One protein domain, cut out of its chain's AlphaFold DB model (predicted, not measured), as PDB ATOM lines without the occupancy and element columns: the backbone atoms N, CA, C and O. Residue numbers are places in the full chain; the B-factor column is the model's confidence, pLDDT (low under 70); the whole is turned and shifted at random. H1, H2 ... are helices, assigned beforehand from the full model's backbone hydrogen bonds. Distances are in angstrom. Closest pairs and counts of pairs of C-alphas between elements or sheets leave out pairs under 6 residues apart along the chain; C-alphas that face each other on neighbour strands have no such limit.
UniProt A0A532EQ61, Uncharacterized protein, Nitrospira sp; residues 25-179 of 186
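This is residues 25 to 179 of the 186 residues of an uncharacterized protein of Nitrospira sp (UniProt A0A532EQ61). H1, H2, H5 and H6 stand side by side as a bundle of four helices, H6 tilted the most steeply to H1 and H5. H7 and H8 pack on H6 at one end of the longest axis; toward the other, H4 crosses H2, with short H3 beside it, and residues 98 to 104 stick out. The printed part has 155 residues with eight named helices, H1 to H8 in order, and no named strand: all helix. It is compact, with a radius of gyration of the C-alphas of 15.8 A and spans of 51 by 36 by 32 A.

H1, residues 26 to 43, begins at C-alpha 26 (301.226, 94.116, 251.299) and is 25.6 A long. H2 is residues 47 to 62, H3 71 to 76, H4 80 to 97, 25.6 A, and H5 113 to 129, 24.6 A. H6 is residues 134 to 147, H7 156 to 164, and H8 168 to 178, ending at C-alpha 178 (327.787, 81.642, 262.247).

H1 and H2, a hairpin, touch at a shallow tilt of 26 degrees, opposite ways; their closest C-alphas, Ala 30 and Ala 57, are 4.2 A apart. H5 touches H2, closest C-alphas His 58 and Cys 121, 5.5 A. H6 touches H5, closest C-alphas Gly 122 and Val 136, 6.0 A. H8 touches H6, closest C-alphas Ala 138 and Leu 172, 6.2 A. H7 touches H6 through residues 141 to 146 of H6, closest C-alphas Val 145 and Arg 162, 5.3 A. H4 touches H2, about perpendicular at 80 degrees, closest C-alphas Thr 52 and Arg 93, 6.5 A. H3 touches H4, closest C-alphas Ala 76 and Ala 83, 4.1 A. Each O i to N i+4 pair is within hydrogen-bond range in H1 to H7; H8 has 5 of 7.

The C-alphas farthest apart, Asn 101 and Val 156, are 52.5 A apart. The printed part has no cut. The link H4 to H5, 15 residues, is long. Confidence is low, under 70, at residues 100 to 103 and 153 to 154.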
ATOM      1  N   THR A  25     304.167  96.840 248.455       96.12
ATOM      2  CA  THR A  25     303.129  95.807 248.427       96.12
ATOM      3  C   THR A  25     302.765  95.365 249.844       96.12
ATOM      4  O   THR A  25     303.500  95.584 250.804       96.12
ATOM      5  N   LYS A  26     301.621  94.686 250.000       96.56
ATOM      6  CA  LYS A  26     301.226  94.116 251.299       96.56
ATOM      7  C   LYS A  26     302.269  93.134 251.835       96.56
ATOM      8  O   LYS A  26     302.574  93.168 253.020       96.56
ATOM      9  N   LEU A  27     302.836  92.301 250.966       96.75
ATOM     10  CA  LEU A  27     303.808  91.291 251.370       96.75
ATOM     11  C   LEU A  27     305.155  91.904 251.772       96.75
ATOM     12  O   LEU A  27     305.718  91.489 252.781       96.75
ATOM     13  N   GLU A  28     305.631  92.921 251.047       96.81
ATOM     14  CA  GLU A  28     306.815  93.701 251.450       96.81
ATOM     15  C   GLU A  28     306.570  94.406 252.786       96.81
ATOM     16  O   GLU A  28     307.414  94.348 253.674       96.81
ATOM     17  N   ALA A  29     305.381  94.987 252.985       97.56
ATOM     18  CA  ALA A  29     305.018  95.576 254.269       97.56
ATOM     19  C   ALA A  29     305.070  94.528 255.393       97.56
ATOM     20  O   ALA A  29     305.727  94.768 256.400       97.56
ATOM     21  N   ALA A  30     304.461  93.351 255.219       98.00
ATOM     22  CA  ALA A  30     304.523  92.276 256.213       98.00
ATOM     23  C   ALA A  30     305.968  91.838 256.511       98.00
ATOM     24  O   ALA A  30     306.329  91.679 257.676       98.00
ATOM     25  N   GLN A  31     306.810  91.707 255.481       97.88
ATOM     26  CA  GLN A  31     308.230  91.382 255.634       97.88
ATOM     27  C   GLN A  31     308.968  92.452 256.447       97.88
ATOM     28  O   GLN A  31     309.658  92.117 257.408       97.88
ATOM     29  N   CYS A  32     308.816  93.734 256.105       97.38
ATOM     30  CA  CYS A  32     309.457  94.843 256.813       97.38
ATOM     31  C   CYS A  32     309.025  94.910 258.283       97.38
ATOM     32  O   CYS A  32     309.869  95.070 259.168       97.38
ATOM     33  N   GLN A  33     307.726  94.755 258.545       98.19
ATOM     34  CA  GLN A  33     307.154  94.750 259.892       98.19
ATOM     35  C   GLN A  33     307.722  93.586 260.717       98.19
ATOM     36  O   GLN A  33     308.239  93.802 261.813       98.19
ATOM     37  N   LEU A  34     307.729  92.375 260.153       98.31
ATOM     38  CA  LEU A  34     308.249  91.175 260.807       98.31
ATOM     39  C   LEU A  34     309.759  91.261 261.075       98.31
ATOM     40  O   LEU A  34     310.193  91.009 262.199       98.31
ATOM     41  N   LYS A  35     310.561  91.689 260.089       97.75
ATOM     42  CA  LYS A  35     312.010  91.901 260.265       97.75
ATOM     43  C   LYS A  35     312.293  92.907 261.375       97.75
ATOM     44  O   LYS A  35     313.101  92.637 262.259       97.75
ATOM     45  N   THR A  36     311.593  94.039 261.365       97.88
ATOM     46  CA  THR A  36     311.759  95.086 262.385       97.88
ATOM     47  C   THR A  36     311.374  94.574 263.771       97.88
ATOM     48  O   THR A  36     312.102  94.808 264.734       97.88
ATOM     49  N   ALA A  37     310.283  93.812 263.880       97.94
ATOM     50  CA  ALA A  37     309.868  93.195 265.134       97.94
ATOM     51  C   ALA A  37     310.941  92.237 265.686       97.94
ATOM     52  O   ALA A  37     311.265  92.300 266.871       97.94
ATOM     53  N   CYS A  38     311.556  91.403 264.838       97.25
ATOM     54  CA  CYS A  38     312.667  90.538 265.245       97.25
ATOM     55  C   CYS A  38     313.897  91.338 265.706       97.25
ATOM     56  O   CYS A  38     314.514  90.990 266.713       97.25
ATOM     57  N   LEU A  39     314.250  92.427 265.016       96.19
ATOM     58  CA  LEU A  39     315.369  93.281 265.426       96.19
ATOM     59  C   LEU A  39     315.120  93.908 266.803       96.19
ATOM     60  O   LEU A  39     315.973  93.808 267.686       96.19
ATOM     61  N   LEU A  40     313.934  94.481 267.032       96.44
ATOM     62  CA  LEU A  40     313.558  95.053 268.330       96.44
ATOM     63  C   LEU A  40     313.530  94.000 269.440       96.44
ATOM     64  O   LEU A  40     313.986  94.266 270.557       96.44
ATOM     65  N   PHE A  41     313.069  92.787 269.119       96.19
ATOM     66  CA  PHE A  41     313.086  91.656 270.039       96.19
ATOM     67  C   PHE A  41     314.497  91.389 270.573       96.19
ATOM     68  O   PHE A  41     314.634  91.141 271.770       96.19
ATOM     69  N   PHE A  42     315.532  91.478 269.732       95.25
ATOM     70  CA  PHE A  42     316.921  91.275 270.151       95.25
ATOM     71  C   PHE A  42     317.588  92.518 270.755       95.25
ATOM     72  O   PHE A  42     318.408  92.380 271.665       95.25
ATOM     73  N   GLN A  43     317.266  93.717 270.266       91.94
ATOM     74  CA  GLN A  43     318.047  94.928 270.544       91.94
ATOM     75  C   GLN A  43     317.548  95.753 271.729       91.94
ATOM     76  O   GLN A  43     318.364  96.198 272.536       91.94
ATOM     77  N   THR A  44     316.241  96.004 271.816       80.50
ATOM     78  CA  THR A  44     315.678  96.995 272.750       80.50
ATOM     79  C   THR A  44     314.732  96.377 273.767       80.50
ATOM     80  O   THR A  44     314.512  96.970 274.817       80.50
ATOM     81  N   SER A  45     314.206  95.179 273.483       74.38
ATOM     82  CA  SER A  45     313.156  94.532 274.281       74.38
ATOM     83  C   SER A  45     311.908  95.409 274.466       74.38
ATOM     84  O   SER A  45     311.202  95.271 275.456       74.38
ATOM     85  N   ASP A  46     311.610  96.299 273.511       92.62
ATOM     86  CA  ASP A  46     310.325  97.004 273.487       92.62
ATOM     87  C   ASP A  46     309.216  96.029 273.073       92.62
ATOM     88  O   ASP A  46     308.882  95.872 271.894       92.62
ATOM     89  N   SER A  47     308.661  95.343 274.067       94.06
ATOM     90  CA  SER A  47     307.659  94.301 273.881       94.06
ATOM     91  C   SER A  47     306.368  94.812 273.240       94.06
ATOM     92  O   SER A  47     305.720  94.044 272.527       94.06
ATOM     93  N   VAL A  48     306.005  96.084 273.440       95.31
ATOM     94  CA  VAL A  48     304.807  96.687 272.832       95.31
ATOM     95  C   VAL A  48     305.024  96.880 271.337       95.31
ATOM     96  O   VAL A  48     304.170  96.485 270.536       95.31
ATOM     97  N   SER A  49     306.177  97.427 270.945       96.44
ATOM     98  CA  SER A  49     306.516  97.595 269.528       96.44
ATOM     99  C   SER A  49     306.672  96.245 268.832       96.44
ATOM    100  O   SER A  49     306.090  96.043 267.769       96.44
ATOM    101  N   VAL A  50     307.367  95.282 269.448       97.31
ATOM    102  CA  VAL A  50     307.492  93.919 268.901       97.31
ATOM    103  C   VAL A  50     306.113  93.308 268.657       97.31
ATOM    104  O   VAL A  50     305.849  92.817 267.561       97.31
ATOM    105  N   HIS A  51     305.225  93.371 269.651       96.81
ATOM    106  CA  HIS A  51     303.882  92.804 269.559       96.81
ATOM    107  C   HIS A  51     303.061  93.459 268.444       96.81
ATOM    108  O   HIS A  51     302.463  92.771 267.621       96.81
ATOM    109  N   THR A  52     303.064  94.792 268.401       96.75
ATOM    110  CA  THR A  52     302.315  95.580 267.413       96.75
ATOM    111  C   THR A  52     302.757  95.270 265.985       96.75
ATOM    112  O   THR A  52     301.919  94.966 265.138       96.75
ATOM    113  N   LEU A  53     304.065  95.315 265.721       97.81
ATOM    114  CA  LEU A  53     304.623  95.071 264.388       97.81
ATOM    115  C   LEU A  53     304.413  93.610 263.956       97.81
ATOM    116  O   LEU A  53     304.038  93.351 262.813       97.81
ATOM    117  N   ALA A  54     304.600  92.653 264.873       97.56
ATOM    118  CA  ALA A  54     304.380  91.237 264.591       97.56
ATOM    119  C   ALA A  54     302.907  90.948 264.262       97.56
ATOM    120  O   ALA A  54     302.631  90.271 263.277       97.56
ATOM    121  N   TRP A  55     301.954  91.521 265.004       96.25
ATOM    122  CA  TRP A  55     300.531  91.379 264.679       96.25
ATOM    123  C   TRP A  55     300.136  92.066 263.377       96.25
ATOM    124  O   TRP A  55     299.301  91.535 262.650       96.25
ATOM    125  N   ALA A  56     300.725  93.219 263.058       97.31
ATOM    126  CA  ALA A  56     300.491  93.866 261.772       97.31
ATOM    127  C   ALA A  56     300.959  92.979 260.604       97.31
ATOM    128  O   ALA A  56     300.269  92.884 259.589       97.31
ATOM    129  N   ALA A  57     302.097  92.292 260.756       97.94
ATOM    130  CA  ALA A  57     302.540  91.286 259.795       97.94
ATOM    131  C   ALA A  57     301.580  90.085 259.759       97.94
ATOM    132  O   ALA A  57     301.156  89.694 258.673       97.94
ATOM    133  N   HIS A  58     301.191  89.551 260.922       97.06
ATOM    134  CA  HIS A  58     300.251  88.430 261.046       97.06
ATOM    135  C   HIS A  58     298.932  88.697 260.318       97.06
ATOM    136  O   HIS A  58     298.556  87.907 259.460       97.06
ATOM    137  N   GLU A  59     298.286  89.845 260.561       95.38
ATOM    138  CA  GLU A  59     297.016  90.218 259.916       95.38
ATOM    139  C   GLU A  59     297.139  90.244 258.381       95.38
ATOM    140  O   GLU A  59     296.214  89.847 257.677       95.38
ATOM    141  N   ILE A  60     298.273  90.697 257.838       97.06
ATOM    142  CA  ILE A  60     298.492  90.698 256.385       97.06
ATOM    143  C   ILE A  60     298.681  89.274 255.854       97.06
ATOM    144  O   ILE A  60     298.145  88.942 254.794       97.06
ATOM    145  N   LEU A  61     299.472  88.461 256.554       97.38
ATOM    146  CA  LEU A  61     299.798  87.102 256.134       97.38
ATOM    147  C   LEU A  61     298.570  86.193 256.232       97.38
ATOM    148  O   LEU A  61     298.286  85.484 255.276       97.38
ATOM    149  N   ASP A  62     297.795  86.280 257.312       95.19
ATOM    150  CA  ASP A  62     296.579  85.487 257.555       95.19
ATOM    151  C   ASP A  62     295.526  85.676 256.457       95.19
ATOM    152  O   ASP A  62     294.894  84.727 256.004       95.19
ATOM    153  N   GLN A  63     295.392  86.905 255.959       95.19
ATOM    154  CA  GLN A  63     294.450  87.236 254.889       95.19
ATOM    155  C   GLN A  63     294.964  86.857 253.489       95.19
ATOM    156  O   GLN A  63     294.255  87.037 252.494       95.19
ATOM    157  N   HIS A  64     296.197  86.356 253.365       95.94
ATOM    158  CA  HIS A  64     296.766  85.990 252.077       95.94
ATOM    159  C   HIS A  64     296.271  84.598 251.620       95.94
ATOM    160  O   HIS A  64     296.440  83.625 252.351       95.94
ATOM    161  N   PRO A  65     295.781  84.419 250.373       92.75
ATOM    162  CA  PRO A  65     295.168  83.154 249.924       92.75
ATOM    163  C   PRO A  65     296.076  81.918 249.953       92.75
ATOM    164  O   PRO A  65     295.597  80.789 249.957       92.75
ATOM    165  N   LYS A  66     297.397  82.128 249.906       92.56
ATOM    166  CA  LYS A  66     298.421  81.066 249.970       92.56
ATOM    167  C   LYS A  66     298.997  80.858 251.374       92.56
ATOM    168  O   LYS A  66     299.970  80.121 251.527       92.56
ATOM    169  N   SER A  67     298.485  81.568 252.378       91.50
ATOM    170  CA  SER A  67     298.976  81.399 253.739       91.50
ATOM    171  C   SER A  67     298.606  80.023 254.260       91.50
ATOM    172  O   SER A  67     297.483  79.552 254.083       91.50
ATOM    173  N   ALA A  68     299.559  79.388 254.928       88.62
ATOM    174  CA  ALA A  68     299.243  78.306 255.831       88.62
ATOM    175  C   ALA A  68     298.405  78.857 256.990       88.62
ATOM    176  O   ALA A  68     298.444  80.052 257.306       88.62
ATOM    177  N   ARG A  69     297.655  77.960 257.622       86.06
ATOM    178  CA  ARG A  69     296.941  78.262 258.855       86.06
ATOM    179  C   ARG A  69     297.944  78.630 259.952       86.06
ATOM    180  O   ARG A  69     299.001  78.010 260.047       86.06
ATOM    181  N   SER A  70     297.605  79.637 260.750       88.38
ATOM    182  CA  SER A  70     298.399  80.040 261.913       88.38
ATOM    183  C   SER A  70     298.495  78.889 262.920       88.38
ATOM    184  O   SER A  70     297.477  78.401 263.424       88.38
ATOM    185  N   LEU A  71     299.725  78.491 263.251       83.81
ATOM    186  CA  LEU A  71     300.003  77.508 264.291       83.81
ATOM    187  C   LEU A  71     299.560  78.007 265.662       83.81
ATOM    188  O   LEU A  71     299.139  77.196 266.483       83.81
ATOM    189  N   LEU A  72     299.623  79.317 265.924       83.94
ATOM    190  CA  LEU A  72     299.118  79.878 267.179       83.94
ATOM    191  C   LEU A  72     297.640  79.532 267.385       83.94
ATOM    192  O   LEU A  72     297.264  79.042 268.449       83.94
ATOM    193  N   PHE A  73     296.808  79.718 266.359       79.81
ATOM    194  CA  PHE A  73     295.388  79.381 266.455       79.81
ATOM    195  C   PHE A  73     295.125  77.877 266.460       79.81
ATOM    196  O   PHE A  73     294.170  77.429 267.098       79.81
ATOM    197  N   ASP A  74     295.970  77.077 265.816       83.38
ATOM    198  CA  ASP A  74     295.866  75.621 265.912       83.38
ATOM    199  C   ASP A  74     296.209  75.123 267.320       83.38
ATOM    200  O   ASP A  74     295.496  74.280 267.865       83.38
ATOM    201  N   ILE A  75     297.238  75.694 267.952       80.62
ATOM    202  CA  ILE A  75     297.636  75.389 269.331       80.62
ATOM    203  C   ILE A  75     296.576  75.860 270.330       80.62
ATOM    204  O   ILE A  75     296.315  75.151 271.303       80.62
ATOM    205  N   ALA A  76     295.911  76.994 270.078       85.06
ATOM    206  CA  ALA A  76     294.816  77.495 270.912       85.06
ATOM    207  C   ALA A  76     293.720  76.442 271.152       85.06
ATOM    208  O   ALA A  76     293.140  76.395 272.230       85.06
ATOM    209  N   ASN A  77     293.465  75.573 270.170       84.88
ATOM    210  CA  ASN A  77     292.428  74.544 270.249       84.88
ATOM    211  C   ASN A  77     292.879  73.253 270.957       84.88
ATOM    212  O   ASN A  77     292.073  72.340 271.117       84.88
ATOM    213  N   GLN A  78     294.148  73.146 271.366       87.81
ATOM    214  CA  GLN A  78     294.699  71.920 271.959       87.81
ATOM    215  C   GLN A  78     294.507  71.843 273.478       87.81
ATOM    216  O   GLN A  78     294.441  70.743 274.022       87.81
ATOM    217  N   SER A  79     294.439  72.982 274.176       91.94
ATOM    218  CA  SER A  79     294.252  73.023 275.633       91.94
ATOM    219  C   SER A  79     293.662  74.359 276.112       91.94
ATOM    220  O   SER A  79     293.832  75.379 275.433       91.94
ATOM    221  N   PRO A  80     293.012  74.396 277.293       91.81
ATOM    222  CA  PRO A  80     292.578  75.645 277.923       91.81
ATOM    223  C   PRO A  80     293.719  76.647 278.149       91.81
ATOM    224  O   PRO A  80     293.532  77.853 277.984       91.81
ATOM    225  N   GLU A  81     294.912  76.164 278.494       89.38
ATOM    226  CA  GLU A  81     296.098  76.988 278.731       89.38
ATOM    227  C   GLU A  81     296.567  77.662 277.436       89.38
ATOM    228  O   GLU A  81     296.827  78.868 277.414       89.38
ATOM    229  N   SER A  82     296.606  76.906 276.337       87.00
ATOM    230  CA  SER A  82     296.927  77.431 275.008       87.00
ATOM    231  C   SER A  82     295.885  78.438 274.520       87.00
ATOM    232  O   SER A  82     296.244  79.481 273.966       87.00
ATOM    233  N   ALA A  83     294.597  78.157 274.745       89.38
ATOM    234  CA  ALA A  83     293.509  79.074 274.415       89.38
ATOM    235  C   ALA A  83     293.661  80.404 275.164       89.38
ATOM    236  O   ALA A  83     293.534  81.475 274.567       89.38
ATOM    237  N   LYS A  84     294.002  80.343 276.458       90.62
ATOM    238  CA  LYS A  84     294.253  81.525 277.289       90.62
ATOM    239  C   LYS A  84     295.434  82.349 276.767       90.62
ATOM    240  O   LYS A  84     295.288  83.557 276.611       90.62
ATOM    241  N   ALA A  85     296.558  81.715 276.430       88.69
ATOM    242  CA  ALA A  85     297.717  82.418 275.870       88.69
ATOM    243  C   ALA A  85     297.376  83.147 274.553       88.69
ATOM    244  O   ALA A  85     297.784  84.287 274.330       88.69
ATOM    245  N   CYS A  86     296.570  82.523 273.687       89.38
ATOM    246  CA  CYS A  86     296.121  83.153 272.442       89.38
ATOM    247  C   CYS A  86     295.125  84.297 272.684       89.38
ATOM    248  O   CYS A  86     295.163  85.316 271.984       89.38
ATOM    249  N   ALA A  87     294.255  84.162 273.689       90.19
ATOM    250  CA  ALA A  87     293.355  85.229 274.106       90.19
ATOM    251  C   ALA A  87     294.133  86.447 274.631       90.19
ATOM    252  O   ALA A  87     293.809  87.572 274.258       90.19
ATOM    253  N   GLU A  88     295.198  86.238 275.408       91.12
ATOM    254  CA  GLU A  88     296.069  87.311 275.911       91.12
ATOM    255  C   GLU A  88     296.813  88.033 274.776       91.12
ATOM    256  O   GLU A  88     296.847  89.265 274.746       91.12
ATOM    257  N   LEU A  89     297.332  87.293 273.785       91.25
ATOM    258  CA  LEU A  89     297.911  87.890 272.574       91.25
ATOM    259  C   LEU A  89     296.890  88.750 271.815       91.25
ATOM    260  O   LEU A  89     297.228  89.818 271.306       91.25
ATOM    261  N   THR A  90     295.643  88.288 271.738       90.62
ATOM    262  CA  THR A  90     294.564  88.994 271.036       90.62
ATOM    263  C   THR A  90     294.092  90.227 271.811       90.62
ATOM    264  O   THR A  90     293.831  91.271 271.206       90.62
ATOM    265  N   GLU A  91     293.997  90.146 273.142       91.62
ATOM    266  CA  GLU A  91     293.653  91.293 273.989       91.62
ATOM    267  C   GLU A  91     294.711  92.392 273.871       91.62
ATOM    268  O   GLU A  91     294.347  93.551 273.663       91.62
ATOM    269  N   ALA A  92     295.998  92.035 273.934       92.75
ATOM    270  CA  ALA A  92     297.093  92.991 273.794       92.75
ATOM    271  C   ALA A  92     297.050  93.727 272.448       92.75
ATOM    272  O   ALA A  92     297.073  94.959 272.419       92.75
ATOM    273  N   ARG A  93     296.857  92.997 271.342       92.19
ATOM    274  CA  ARG A  93     296.659  93.586 270.010       92.19
ATOM    275  C   ARG A  93     295.519  94.598 270.001       92.19
ATOM    276  O   ARG A  93     295.685  95.720 269.524       92.19
ATOM    277  N   ASN A  94     294.352  94.204 270.505       90.88
ATOM    278  CA  ASN A  94     293.169  95.060 270.490       90.88
ATOM    279  C   ASN A  94     293.379  96.312 271.354       90.88
ATOM    280  O   ASN A  94     292.981  97.403 270.947       90.88
ATOM    281  N   PHE A  95     294.043  96.168 272.504       91.75
ATOM    282  CA  PHE A  95     294.377  97.279 273.391       91.75
ATOM    283  C   PHE A  95     295.332  98.286 272.735       91.75
ATOM    284  O   PHE A  95     295.105  99.487 272.850       91.75
ATOM    285  N   PHE A  96     296.360  97.830 272.010       90.56
ATOM    286  CA  PHE A  96     297.293  98.734 271.321       90.56
ATOM    287  C   PHE A  96     296.688  99.384 270.069       90.56
ATOM    288  O   PHE A  96     297.015 100.525 269.750       90.56
ATOM    289  N   LYS A  97     295.793  98.683 269.361       84.81
ATOM    290  CA  LYS A  97     295.159  99.171 268.124       84.81
ATOM    291  C   LYS A  97     294.055 100.194 268.380       84.81
ATOM    292  O   LYS A  97     293.847 101.095 267.567       84.81
ATOM    293  N   HIS A  98     293.310 100.036 269.470       83.19
ATOM    294  CA  HIS A  98     292.105 100.812 269.723       83.19
ATOM    295  C   HIS A  98     292.240 101.647 270.990       83.19
ATOM    296  O   HIS A  98     292.252 101.125 272.104       83.19
ATOM    297  N   TYR A  99     292.236 102.971 270.822       73.12
ATOM    298  CA  TYR A  99     291.990 103.878 271.935       73.12
ATOM    299  C   TYR A  99     290.533 103.717 272.384       73.12
ATOM    300  O   TYR A  99     289.611 104.306 271.820       73.12
ATOM    301  N   HIS A 100     290.302 102.861 273.373       64.75
ATOM    302  CA  HIS A 100     289.023 102.813 274.068       64.75
ATOM    303  C   HIS A 100     288.950 103.970 275.075       64.75
ATOM    304  O   HIS A 100     289.958 104.340 275.668       64.75
ATOM    305  N   ASN A 101     287.749 104.508 275.323       58.38
ATOM    306  CA  ASN A 101     287.482 105.656 276.214       58.38
ATOM    307  C   ASN A 101     287.746 105.394 277.723       58.38
ATOM    308  O   ASN A 101     287.040 105.914 278.584       58.38
ATOM    309  N   LYS A 102     288.733 104.564 278.074       69.44
ATOM    310  CA  LYS A 102     289.149 104.246 279.447       69.44
ATOM    311  C   LYS A 102     290.648 104.540 279.612       69.44
ATOM    312  O   LYS A 102     291.444 103.603 279.589       69.44
ATOM    313  N   PRO A 103     291.040 105.814 279.799       67.06
ATOM    314  CA  PRO A 103     292.443 106.241 279.824       67.06
ATOM    315  C   PRO A 103     293.278 105.633 280.965       67.06
ATOM    316  O   PRO A 103     294.499 105.691 280.920       67.06
ATOM    317  N   SER A 104     292.642 105.035 281.977       76.12
ATOM    318  CA  SER A 104     293.305 104.373 283.106       76.12
ATOM    319  C   SER A 104     293.380 102.846 282.996       76.12
ATOM    320  O   SER A 104     293.906 102.205 283.906       76.12
ATOM    321  N   LYS A 105     292.850 102.226 281.927       83.06
ATOM    322  CA  LYS A 105     292.960 100.769 281.761       83.06
ATOM    323  C   LYS A 105     294.415 100.426 281.424       83.06
ATOM    324  O   LYS A 105     294.928 100.878 280.409       83.06
ATOM    325  N   ALA A 106     295.041  99.592 282.248       85.50
ATOM    326  CA  ALA A 106     296.292  98.914 281.926       85.50
ATOM    327  C   ALA A 106     296.011  97.454 281.543       85.50
ATOM    328  O   ALA A 106     294.978  96.894 281.920       85.50
ATOM    329  N   ILE A 107     296.936  96.846 280.805       90.31
ATOM    330  CA  ILE A 107     296.936  95.411 280.514       90.31
ATOM    331  C   ILE A 107     298.271  94.800 280.934       90.31
ATOM    332  O   ILE A 107     299.287  95.494 280.994       90.31
ATOM    333  N   HIS A 108     298.273  93.494 281.178       86.88
ATOM    334  CA  HIS A 108     299.504  92.732 281.335       86.88
ATOM    335  C   HIS A 108     299.920  92.177 279.976       86.88
ATOM    336  O   HIS A 108     299.235  91.327 279.413       86.88
ATOM    337  N   LEU A 109     301.042  92.665 279.446       89.69
ATOM    338  CA  LEU A 109     301.654  92.095 278.253       89.69
ATOM    339  C   LEU A 109     302.603  90.967 278.663       89.69
ATOM    340  O   LEU A 109     303.576  91.204 279.377       89.69
ATOM    341  N   ILE A 110     302.350  89.750 278.182       89.38
ATOM    342  CA  ILE A 110     303.277  88.631 278.367       89.38
ATOM    343  C   ILE A 110     304.300  88.639 277.232       89.38
ATOM    344  O   ILE A 110     304.072  88.090 276.155       89.38
ATOM    345  N   GLU A 111     305.453  89.251 277.489       88.31
ATOM    346  CA  GLU A 111     306.518  89.469 276.499       88.31
ATOM    347  C   GLU A 111     306.968  88.177 275.802       88.31
ATOM    348  O   GLU A 111     307.196  88.148 274.593       88.31
ATOM    349  N   ASN A 112     307.027  87.077 276.555       89.25
ATOM    350  CA  ASN A 112     307.463  85.767 276.077       89.25
ATOM    351  C   ASN A 112     306.530  85.144 275.025       89.25
ATOM    352  O   ASN A 112     306.952  84.218 274.325       89.25
ATOM    353  N   LEU A 113     305.286  85.623 274.903       91.00
ATOM    354  CA  LEU A 113     304.367  85.186 273.849       91.00
ATOM    355  C   LEU A 113     304.706  85.814 272.492       91.00
ATOM    356  O   LEU A 113     304.399  85.217 271.461       91.00
ATOM    357  N   ASN A 114     305.413  86.951 272.468       94.50
ATOM    358  CA  ASN A 114     305.870  87.558 271.217       94.50
ATOM    359  C   ASN A 114     306.832  86.637 270.453       94.50
ATOM    360  O   ASN A 114     306.827  86.639 269.230       94.50
ATOM    361  N   GLU A 115     307.617  85.810 271.153       93.69
ATOM    362  CA  GLU A 115     308.501  84.815 270.527       93.69
ATOM    363  C   GLU A 115     307.720  83.858 269.622       93.69
ATOM    364  O   GLU A 115     308.125  83.593 268.494       93.69
ATOM    365  N   TRP A 116     306.567  83.386 270.099       92.50
ATOM    366  CA  TRP A 116     305.715  82.474 269.345       92.50
ATOM    367  C   TRP A 116     305.003  83.168 268.190       92.50
ATOM    368  O   TRP A 116     304.927  82.602 267.104       92.50
ATOM    369  N   LEU A 117     304.555  84.408 268.396       95.69
ATOM    370  CA  LEU A 117     303.950  85.215 267.337       95.69
ATOM    371  C   LEU A 117     304.929  85.488 266.189       95.69
ATOM    372  O   LEU A 117     304.554  85.355 265.027       95.69
ATOM    373  N   LEU A 118     306.189  85.811 266.491       97.12
ATOM    374  CA  LEU A 118     307.227  86.018 265.475       97.12
ATOM    375  C   LEU A 118     307.502  84.740 264.668       97.12
ATOM    376  O   LEU A 118     307.633  84.801 263.445       97.12
ATOM    377  N   ILE A 119     307.567  83.587 265.342       95.56
ATOM    378  CA  ILE A 119     307.782  82.284 264.696       95.56
ATOM    379  C   ILE A 119     306.598  81.923 263.789       95.56
ATOM    380  O   ILE A 119     306.818  81.550 262.636       95.56
ATOM    381  N   ASP A 120     305.367  82.090 264.275       95.75
ATOM    382  CA  ASP A 120     304.135  81.847 263.514       95.75
ATOM    383  C   ASP A 120     304.086  82.705 262.241       95.75
ATOM    384  O   ASP A 120     303.942  82.186 261.132       95.75
ATOM    385  N   CYS A 121     304.355  84.009 262.372       97.06
ATOM    386  CA  CYS A 121     304.431  84.919 261.229       97.06
ATOM    387  C   CYS A 121     305.494  84.479 260.211       97.06
ATOM    388  O   CYS A 121     305.254  84.525 259.006       97.06
ATOM    389  N   GLY A 122     306.669  84.030 260.664       97.06
ATOM    390  CA  GLY A 122     307.714  83.548 259.758       97.06
ATOM    391  C   GLY A 122     307.321  82.294 258.988       97.06
ATOM    392  O   GLY A 122     307.677  82.158 257.816       97.06
ATOM    393  N   GLN A 123     306.569  81.388 259.610       95.12
ATOM    394  CA  GLN A 123     306.068  80.189 258.941       95.12
ATOM    395  C   GLN A 123     305.008  80.527 257.893       95.12
ATOM    396  O   GLN A 123     305.097  80.032 256.768       95.12
ATOM    397  N   MET A 124     304.069  81.418 258.221       96.81
ATOM    398  CA  MET A 124     303.074  81.925 257.270       96.81
ATOM    399  C   MET A 124     303.746  82.662 256.103       96.81
ATOM    400  O   MET A 124     303.444  82.416 254.936       96.81
ATOM    401  N   TYR A 125     304.741  83.507 256.386       97.44
ATOM    402  CA  TYR A 125     305.528  84.174 255.347       97.44
ATOM    403  C   TYR A 125     306.224  83.167 254.424       97.44
ATOM    404  O   TYR A 125     306.156  83.289 253.196       97.44
ATOM    405  N   ARG A 126     306.849  82.134 254.997       95.62
ATOM    406  CA  ARG A 126     307.522  81.083 254.230       95.62
ATOM    407  C   ARG A 126     306.552  80.244 253.408       95.62
ATOM    408  O   ARG A 126     306.912  79.855 252.301       95.62
ATOM    409  N   SER A 127     305.338  79.981 253.888       95.94
ATOM    410  CA  SER A 127     304.343  79.238 253.104       95.94
ATOM    411  C   SER A 127     303.881  80.022 251.871       95.94
ATOM    412  O   SER A 127     303.578  79.425 250.841       95.94
ATOM    413  N   ILE A 128     303.855  81.355 251.958       96.56
ATOM    414  CA  ILE A 128     303.456  82.240 250.857       96.56
ATOM    415  C   ILE A 128     304.588  82.412 249.836       96.56
ATOM    416  O   ILE A 128     304.335  82.400 248.630       96.56
ATOM    417  N   THR A 129     305.822  82.600 250.310       96.00
ATOM    418  CA  THR A 129     306.972  83.001 249.474       96.00
ATOM    419  C   THR A 129     307.901  81.859 249.084       96.00
ATOM    420  O   THR A 129     308.696  82.006 248.159       96.00
ATOM    421  N   GLY A 130     307.855  80.744 249.813       94.69
ATOM    422  CA  GLY A 130     308.878  79.701 249.769       94.69
ATOM    423  C   GLY A 130     310.195  80.088 250.455       94.69
ATOM    424  O   GLY A 130     311.109  79.263 250.495       94.69
ATOM    425  N   LYS A 131     310.309  81.303 251.012       94.19
ATOM    426  CA  LYS A 131     311.541  81.839 251.601       94.19
ATOM    427  C   LYS A 131     311.400  82.105 253.097       94.19
ATOM    428  O   LYS A 131     310.350  82.526 253.574       94.19
ATOM    429  N   GLY A 132     312.463  81.853 253.853       93.00
ATOM    430  CA  GLY A 132     312.551  82.225 255.266       93.00
ATOM    431  C   GLY A 132     313.127  83.628 255.458       93.00
ATOM    432  O   GLY A 132     313.843  84.132 254.602       93.00
ATOM    433  N   ILE A 133     312.862  84.228 256.615       95.38
ATOM    434  CA  ILE A 133     313.502  85.475 257.052       95.38
ATOM    435  C   ILE A 133     314.565  85.117 258.088       95.38
ATOM    436  O   ILE A 133     314.240  84.486 259.100       95.38
ATOM    437  N   LYS A 134     315.824  85.505 257.855       95.12
ATOM    438  CA  LYS A 134     316.965  85.138 258.718       95.12
ATOM    439  C   LYS A 134     316.758  85.545 260.174       95.12
ATOM    440  O   LYS A 134     317.032  84.761 261.081       95.12
ATOM    441  N   GLU A 135     316.214  86.737 260.403       95.69
ATOM    442  CA  GLU A 135     315.940  87.251 261.743       95.69
ATOM    443  C   GLU A 135     314.874  86.418 262.470       95.69
ATOM    444  O   GLU A 135     314.973  86.231 263.682       95.69
ATOM    445  N   VAL A 136     313.907  85.832 261.753       96.44
ATOM    446  CA  VAL A 136     312.943  84.902 262.363       96.44
ATOM    447  C   VAL A 136     313.608  83.571 262.707       96.44
ATOM    448  O   VAL A 136     313.350  83.021 263.776       96.44
ATOM    449  N   VAL A 137     314.515  83.063 261.864       93.88
ATOM    450  CA  VAL A 137     315.301  81.862 262.206       93.88
ATOM    451  C   VAL A 137     316.135  82.107 263.464       93.88
ATOM    452  O   VAL A 137     316.209  81.229 264.321       93.88
ATOM    453  N   ALA A 138     316.699  83.308 263.618       94.56
ATOM    454  CA  ALA A 138     317.410  83.692 264.833       94.56
ATOM    455  C   ALA A 138     316.492  83.639 266.065       94.56
ATOM    456  O   ALA A 138     316.908  83.130 267.107       94.56
ATOM    457  N   VAL A 139     315.235  84.098 265.959       95.38
ATOM    458  CA  VAL A 139     314.236  83.955 267.037       95.38
ATOM    459  C   VAL A 139     313.980  82.477 267.347       95.38
ATOM    460  O   VAL A 139     314.049  82.083 268.510       95.38
ATOM    461  N   SER A 140     313.768  81.629 266.338       93.81
ATOM    462  CA  SER A 140     313.588  80.181 266.538       93.81
ATOM    463  C   SER A 140     314.796  79.526 267.221       93.81
ATOM    464  O   SER A 140     314.629  78.691 268.116       93.81
ATOM    465  N   ALA A 141     316.016  79.919 266.844       92.69
ATOM    466  CA  ALA A 141     317.251  79.458 267.470       92.69
ATOM    467  C   ALA A 141     317.352  79.923 268.929       92.69
ATOM    468  O   ALA A 141     317.666  79.119 269.808       92.69
ATOM    469  N   TRP A 142     317.025  81.189 269.206       93.62
ATOM    470  CA  TRP A 142     316.972  81.736 270.563       93.62
ATOM    471  C   TRP A 142     316.023  80.929 271.449       93.62
ATOM    472  O   TRP A 142     316.420  80.477 272.523       93.62
ATOM    473  N   VAL A 143     314.796  80.681 270.984       92.06
ATOM    474  CA  VAL A 143     313.809  79.889 271.729       92.06
ATOM    475  C   VAL A 143     314.304  78.459 271.945       92.06
ATOM    476  O   VAL A 143     314.201  77.944 273.058       92.06
ATOM    477  N   SER A 144     314.902  77.836 270.924       89.88
ATOM    478  CA  SER A 144     315.447  76.474 271.026       89.88
ATOM    479  C   SER A 144     316.539  76.369 272.094       89.88
ATOM    480  O   SER A 144     316.546  75.449 272.914       89.88
ATOM    481  N   VAL A 145     317.442  77.352 272.130       90.06
ATOM    482  CA  VAL A 145     318.521  77.431 273.120       90.06
ATOM    483  C   VAL A 145     317.971  77.702 274.521       90.06
ATOM    484  O   VAL A 145     318.370  77.031 275.471       90.06
ATOM    485  N   ARG A 146     317.057  78.669 274.666       90.25
ATOM    486  CA  ARG A 146     316.600  79.173 275.973       90.25
ATOM    487  C   ARG A 146     315.542  78.318 276.643       90.25
ATOM    488  O   ARG A 146     315.509  78.264 277.868       90.25
ATOM    489  N   ARG A 147     314.689  77.659 275.865       84.44
ATOM    490  CA  ARG A 147     313.618  76.799 276.383       84.44
ATOM    491  C   ARG A 147     313.949  75.314 276.282       84.44
ATOM    492  O   ARG A 147     313.118  74.492 276.648       84.44
ATOM    493  N   ASN A 148     315.147  74.979 275.794       80.31
ATOM    494  CA  ASN A 148     315.561  73.609 275.498       80.31
ATOM    495  C   ASN A 148     314.532  72.870 274.619       80.31
ATOM    496  O   ASN A 148     314.210  71.706 274.847       80.31
ATOM    497  N   LEU A 149     313.981  73.590 273.639       79.06
ATOM    498  CA  LEU A 149     312.996  73.077 272.692       79.06
ATOM    499  C   LEU A 149     313.679  72.740 271.369       79.06
ATOM    500  O   LEU A 149     314.572  73.456 270.922       79.06
ATOM    501  N   LEU A 150     313.231  71.675 270.714       72.44
ATOM    502  CA  LEU A 150     313.697  71.295 269.381       72.44
ATOM    503  C   LEU A 150     312.810  71.954 268.317       72.44
ATOM    504  O   LEU A 150     311.989  71.288 267.694       72.44
ATOM    505  N   ILE A 151     312.924  73.278 268.155       73.44
ATOM    506  CA  ILE A 151     312.243  73.994 267.053       73.44
ATOM    507  C   ILE A 151     313.078  73.901 265.776       73.44
ATOM    508  O   ILE A 151     312.542  73.734 264.683       73.44
ATOM    509  N   LEU A 152     314.395  74.016 265.922       72.06
ATOM    510  CA  LEU A 152     315.363  73.724 264.873       72.06
ATOM    511  C   LEU A 152     316.055  72.402 265.197       72.06
ATOM    512  O   LEU A 152     316.196  72.049 266.373       72.06
ATOM    513  N   ASP A 153     316.514  71.700 264.159       69.88
ATOM    514  CA  ASP A 153     317.372  70.531 264.344       69.88
ATOM    515  C   ASP A 153     318.560  70.892 265.242       69.88
ATOM    516  O   ASP A 153     319.098  72.006 265.174       69.88
ATOM    517  N   ASN A 154     318.960  69.935 266.085       62.44
ATOM    518  CA  ASN A 154     320.073  70.040 267.034       62.44
ATOM    519  C   ASN A 154     321.417  70.086 266.278       62.44
ATOM    520  O   ASN A 154     322.244  69.178 266.335       62.44
ATOM    521  N   SER A 155     321.615  71.154 265.512       74.75
ATOM    522  CA  SER A 155     322.822  71.401 264.744       74.75
ATOM    523  C   SER A 155     323.968  71.796 265.670       74.75
ATOM    524  O   SER A 155     323.766  72.328 266.767       74.75
ATOM    525  N   VAL A 156     325.196  71.594 265.188       80.31
ATOM    526  CA  VAL A 156     326.425  72.043 265.861       80.31
ATOM    527  C   VAL A 156     326.341  73.532 266.230       80.31
ATOM    528  O   VAL A 156     326.817  73.926 267.291       80.31
ATOM    529  N   VAL A 157     325.663  74.340 265.407       83.19
ATOM    530  CA  VAL A 157     325.430  75.772 265.650       83.19
ATOM    531  C   VAL A 157     324.554  76.007 266.885       83.19
ATOM    532  O   VAL A 157     324.920  76.810 267.741       83.19
ATOM    533  N   ILE A 158     323.430  75.295 267.037       84.56
ATOM    534  CA  ILE A 158     322.533  75.451 268.200       84.56
ATOM    535  C   ILE A 158     323.237  75.053 269.498       84.56
ATOM    536  O   ILE A 158     323.140  75.764 270.500       84.56
ATOM    537  N   GLU A 159     323.989  73.954 269.480       84.69
ATOM    538  CA  GLU A 159     324.749  73.509 270.648       84.69
ATOM    539  C   GLU A 159     325.894  74.475 270.991       84.69
ATOM    540  O   GLU A 159     326.117  74.789 272.161       84.69
ATOM    541  N   HIS A 160     326.581  75.017 269.983       87.25
ATOM    542  CA  HIS A 160     327.588  76.055 270.187       87.25
ATOM    543  C   HIS A 160     326.985  77.308 270.843       87.25
ATOM    544  O   HIS A 160     327.478  77.762 271.875       87.25
ATOM    545  N   LEU A 161     325.872  77.822 270.313       89.06
ATOM    546  CA  LEU A 161     325.182  78.997 270.858       89.06
ATOM    547  C   LEU A 161     324.664  78.769 272.281       89.06
ATOM    548  O   LEU A 161     324.719  79.679 273.111       89.06
ATOM    549  N   ARG A 162     324.205  77.548 272.586       88.31
ATOM    550  CA  ARG A 162     323.796  77.149 273.938       88.31
ATOM    551  C   ARG A 162     324.946  77.274 274.934       88.31
ATOM    552  O   ARG A 162     324.744  77.823 276.016       88.31
ATOM    553  N   ARG A 163     326.153  76.847 274.555       89.56
ATOM    554  CA  ARG A 163     327.357  76.948 275.402       89.56
ATOM    555  C   ARG A 163     327.812  78.385 275.627       89.56
ATOM    556  O   ARG A 163     328.281  78.696 276.715       89.56
ATOM    557  N   LEU A 164     327.661  79.256 274.628       90.88
ATOM    558  CA  LEU A 164     328.059  80.662 274.747       90.88
ATOM    559  C   LEU A 164     327.164  81.469 275.705       90.88
ATOM    560  O   LEU A 164     327.597  82.502 276.206       90.88
ATOM    561  N   ASN A 165     325.925  81.021 275.954       89.62
ATOM    562  CA  ASN A 165     324.973  81.658 276.875       89.62
ATOM    563  C   ASN A 165     324.792  83.179 276.640       89.62
ATOM    564  O   ASN A 165     324.633  83.965 277.575       89.62
ATOM    565  N   LEU A 166     324.801  83.607 275.376       92.00
ATOM    566  CA  LEU A 166     324.875  85.023 275.004       92.00
ATOM    567  C   LEU A 166     323.640  85.833 275.423       92.00
ATOM    568  O   LEU A 166     322.512  85.350 275.273       92.00
ATOM    569  N   PRO A 167     323.800  87.100 275.851       92.44
ATOM    570  CA  PRO A 167     322.662  87.996 276.007       92.44
ATOM    571  C   PRO A 167     321.962  88.213 274.659       92.44
ATOM    572  O   PRO A 167     322.585  88.129 273.600       92.44
ATOM    573  N   LYS A 168     320.670  88.549 274.706       88.62
ATOM    574  CA  LYS A 168     319.785  88.680 273.536       88.62
ATOM    575  C   LYS A 168     320.406  89.514 272.408       88.62
ATOM    576  O   LYS A 168     320.504  89.049 271.280       88.62
ATOM    577  N   LYS A 169     320.944  90.690 272.742       89.94
ATOM    578  CA  LYS A 169     321.592  91.591 271.780       89.94
ATOM    579  C   LYS A 169     322.772  90.943 271.042       89.94
ATOM    580  O   LYS A 169     322.852  91.058 269.830       89.94
ATOM    581  N   ALA A 170     323.654  90.240 271.756       93.25
ATOM    582  CA  ALA A 170     324.823  89.584 271.158       93.25
ATOM    583  C   ALA A 170     324.468  88.276 270.432       93.25
ATOM    584  O   ALA A 170     325.223  87.813 269.576       93.25
ATOM    585  N   PHE A 171     323.328  87.671 270.780       94.50
ATOM    586  CA  PHE A 171     322.876  86.425 270.176       94.50
ATOM    587  C   PHE A 171     322.591  86.590 268.685       94.50
ATOM    588  O   PHE A 171     323.033  85.753 267.905       94.50
ATOM    589  N   LEU A 172     321.889  87.659 268.290       93.62
ATOM    590  CA  LEU A 172     321.535  87.887 266.888       93.62
ATOM    591  C   LEU A 172     322.782  87.998 266.008       93.62
ATOM    592  O   LEU A 172     322.906  87.258 265.036       93.62
ATOM    593  N   ASP A 173     323.715  88.876 266.379       92.62
ATOM    594  CA  ASP A 173     324.936  89.113 265.605       92.62
ATOM    595  C   ASP A 173     325.773  87.831 265.496       92.62
ATOM    596  O   ASP A 173     326.220  87.453 264.411       92.62
ATOM    597  N   THR A 174     325.909  87.101 266.608       93.12
ATOM    598  CA  THR A 174     326.643  85.831 266.616       93.12
ATOM    599  C   THR A 174     325.953  84.793 265.735       93.12
ATOM    600  O   THR A 174     326.613  84.163 264.912       93.12
ATOM    601  N   PHE A 175     324.630  84.638 265.844       92.00
ATOM    602  CA  PHE A 175     323.863  83.700 265.024       92.00
ATOM    603  C   PHE A 175     323.995  84.017 263.531       92.00
ATOM    604  O   PHE A 175     324.334  83.134 262.751       92.00
ATOM    605  N   LEU A 176     323.802  85.276 263.130       90.25
ATOM    606  CA  LEU A 176     323.885  85.673 261.721       90.25
ATOM    607  C   LEU A 176     325.298  85.529 261.142       90.25
ATOM    608  O   LEU A 176     325.429  85.278 259.948       90.25
ATOM    609  N   SER A 177     326.342  85.659 261.966       89.12
ATOM    610  CA  SER A 177     327.732  85.442 261.537       89.12
ATOM    611  C   SER A 177     328.145  83.968 261.448       89.12
ATOM    612  O   SER A 177     329.118  83.651 260.770       89.12
ATOM    613  N   THR A 178     327.431  83.070 262.137       85.94
ATOM    614  CA  THR A 178     327.787  81.642 262.247       85.94
ATOM    615  C   THR A 178     326.882  80.726 261.430       85.94
ATOM    616  O   THR A 178     327.296  79.627 261.070       85.94
ATOM    617  N   ALA A 179     325.652  81.149 261.140       84.88
ATOM    618  CA  ALA A 179     324.703  80.375 260.358       84.88
ATOM    619  C   ALA A 179     324.939  80.554 258.851       84.88
ATOM    620  O   ALA A 179     324.971  81.671 258.332       84.88
TER     621      ALA A 179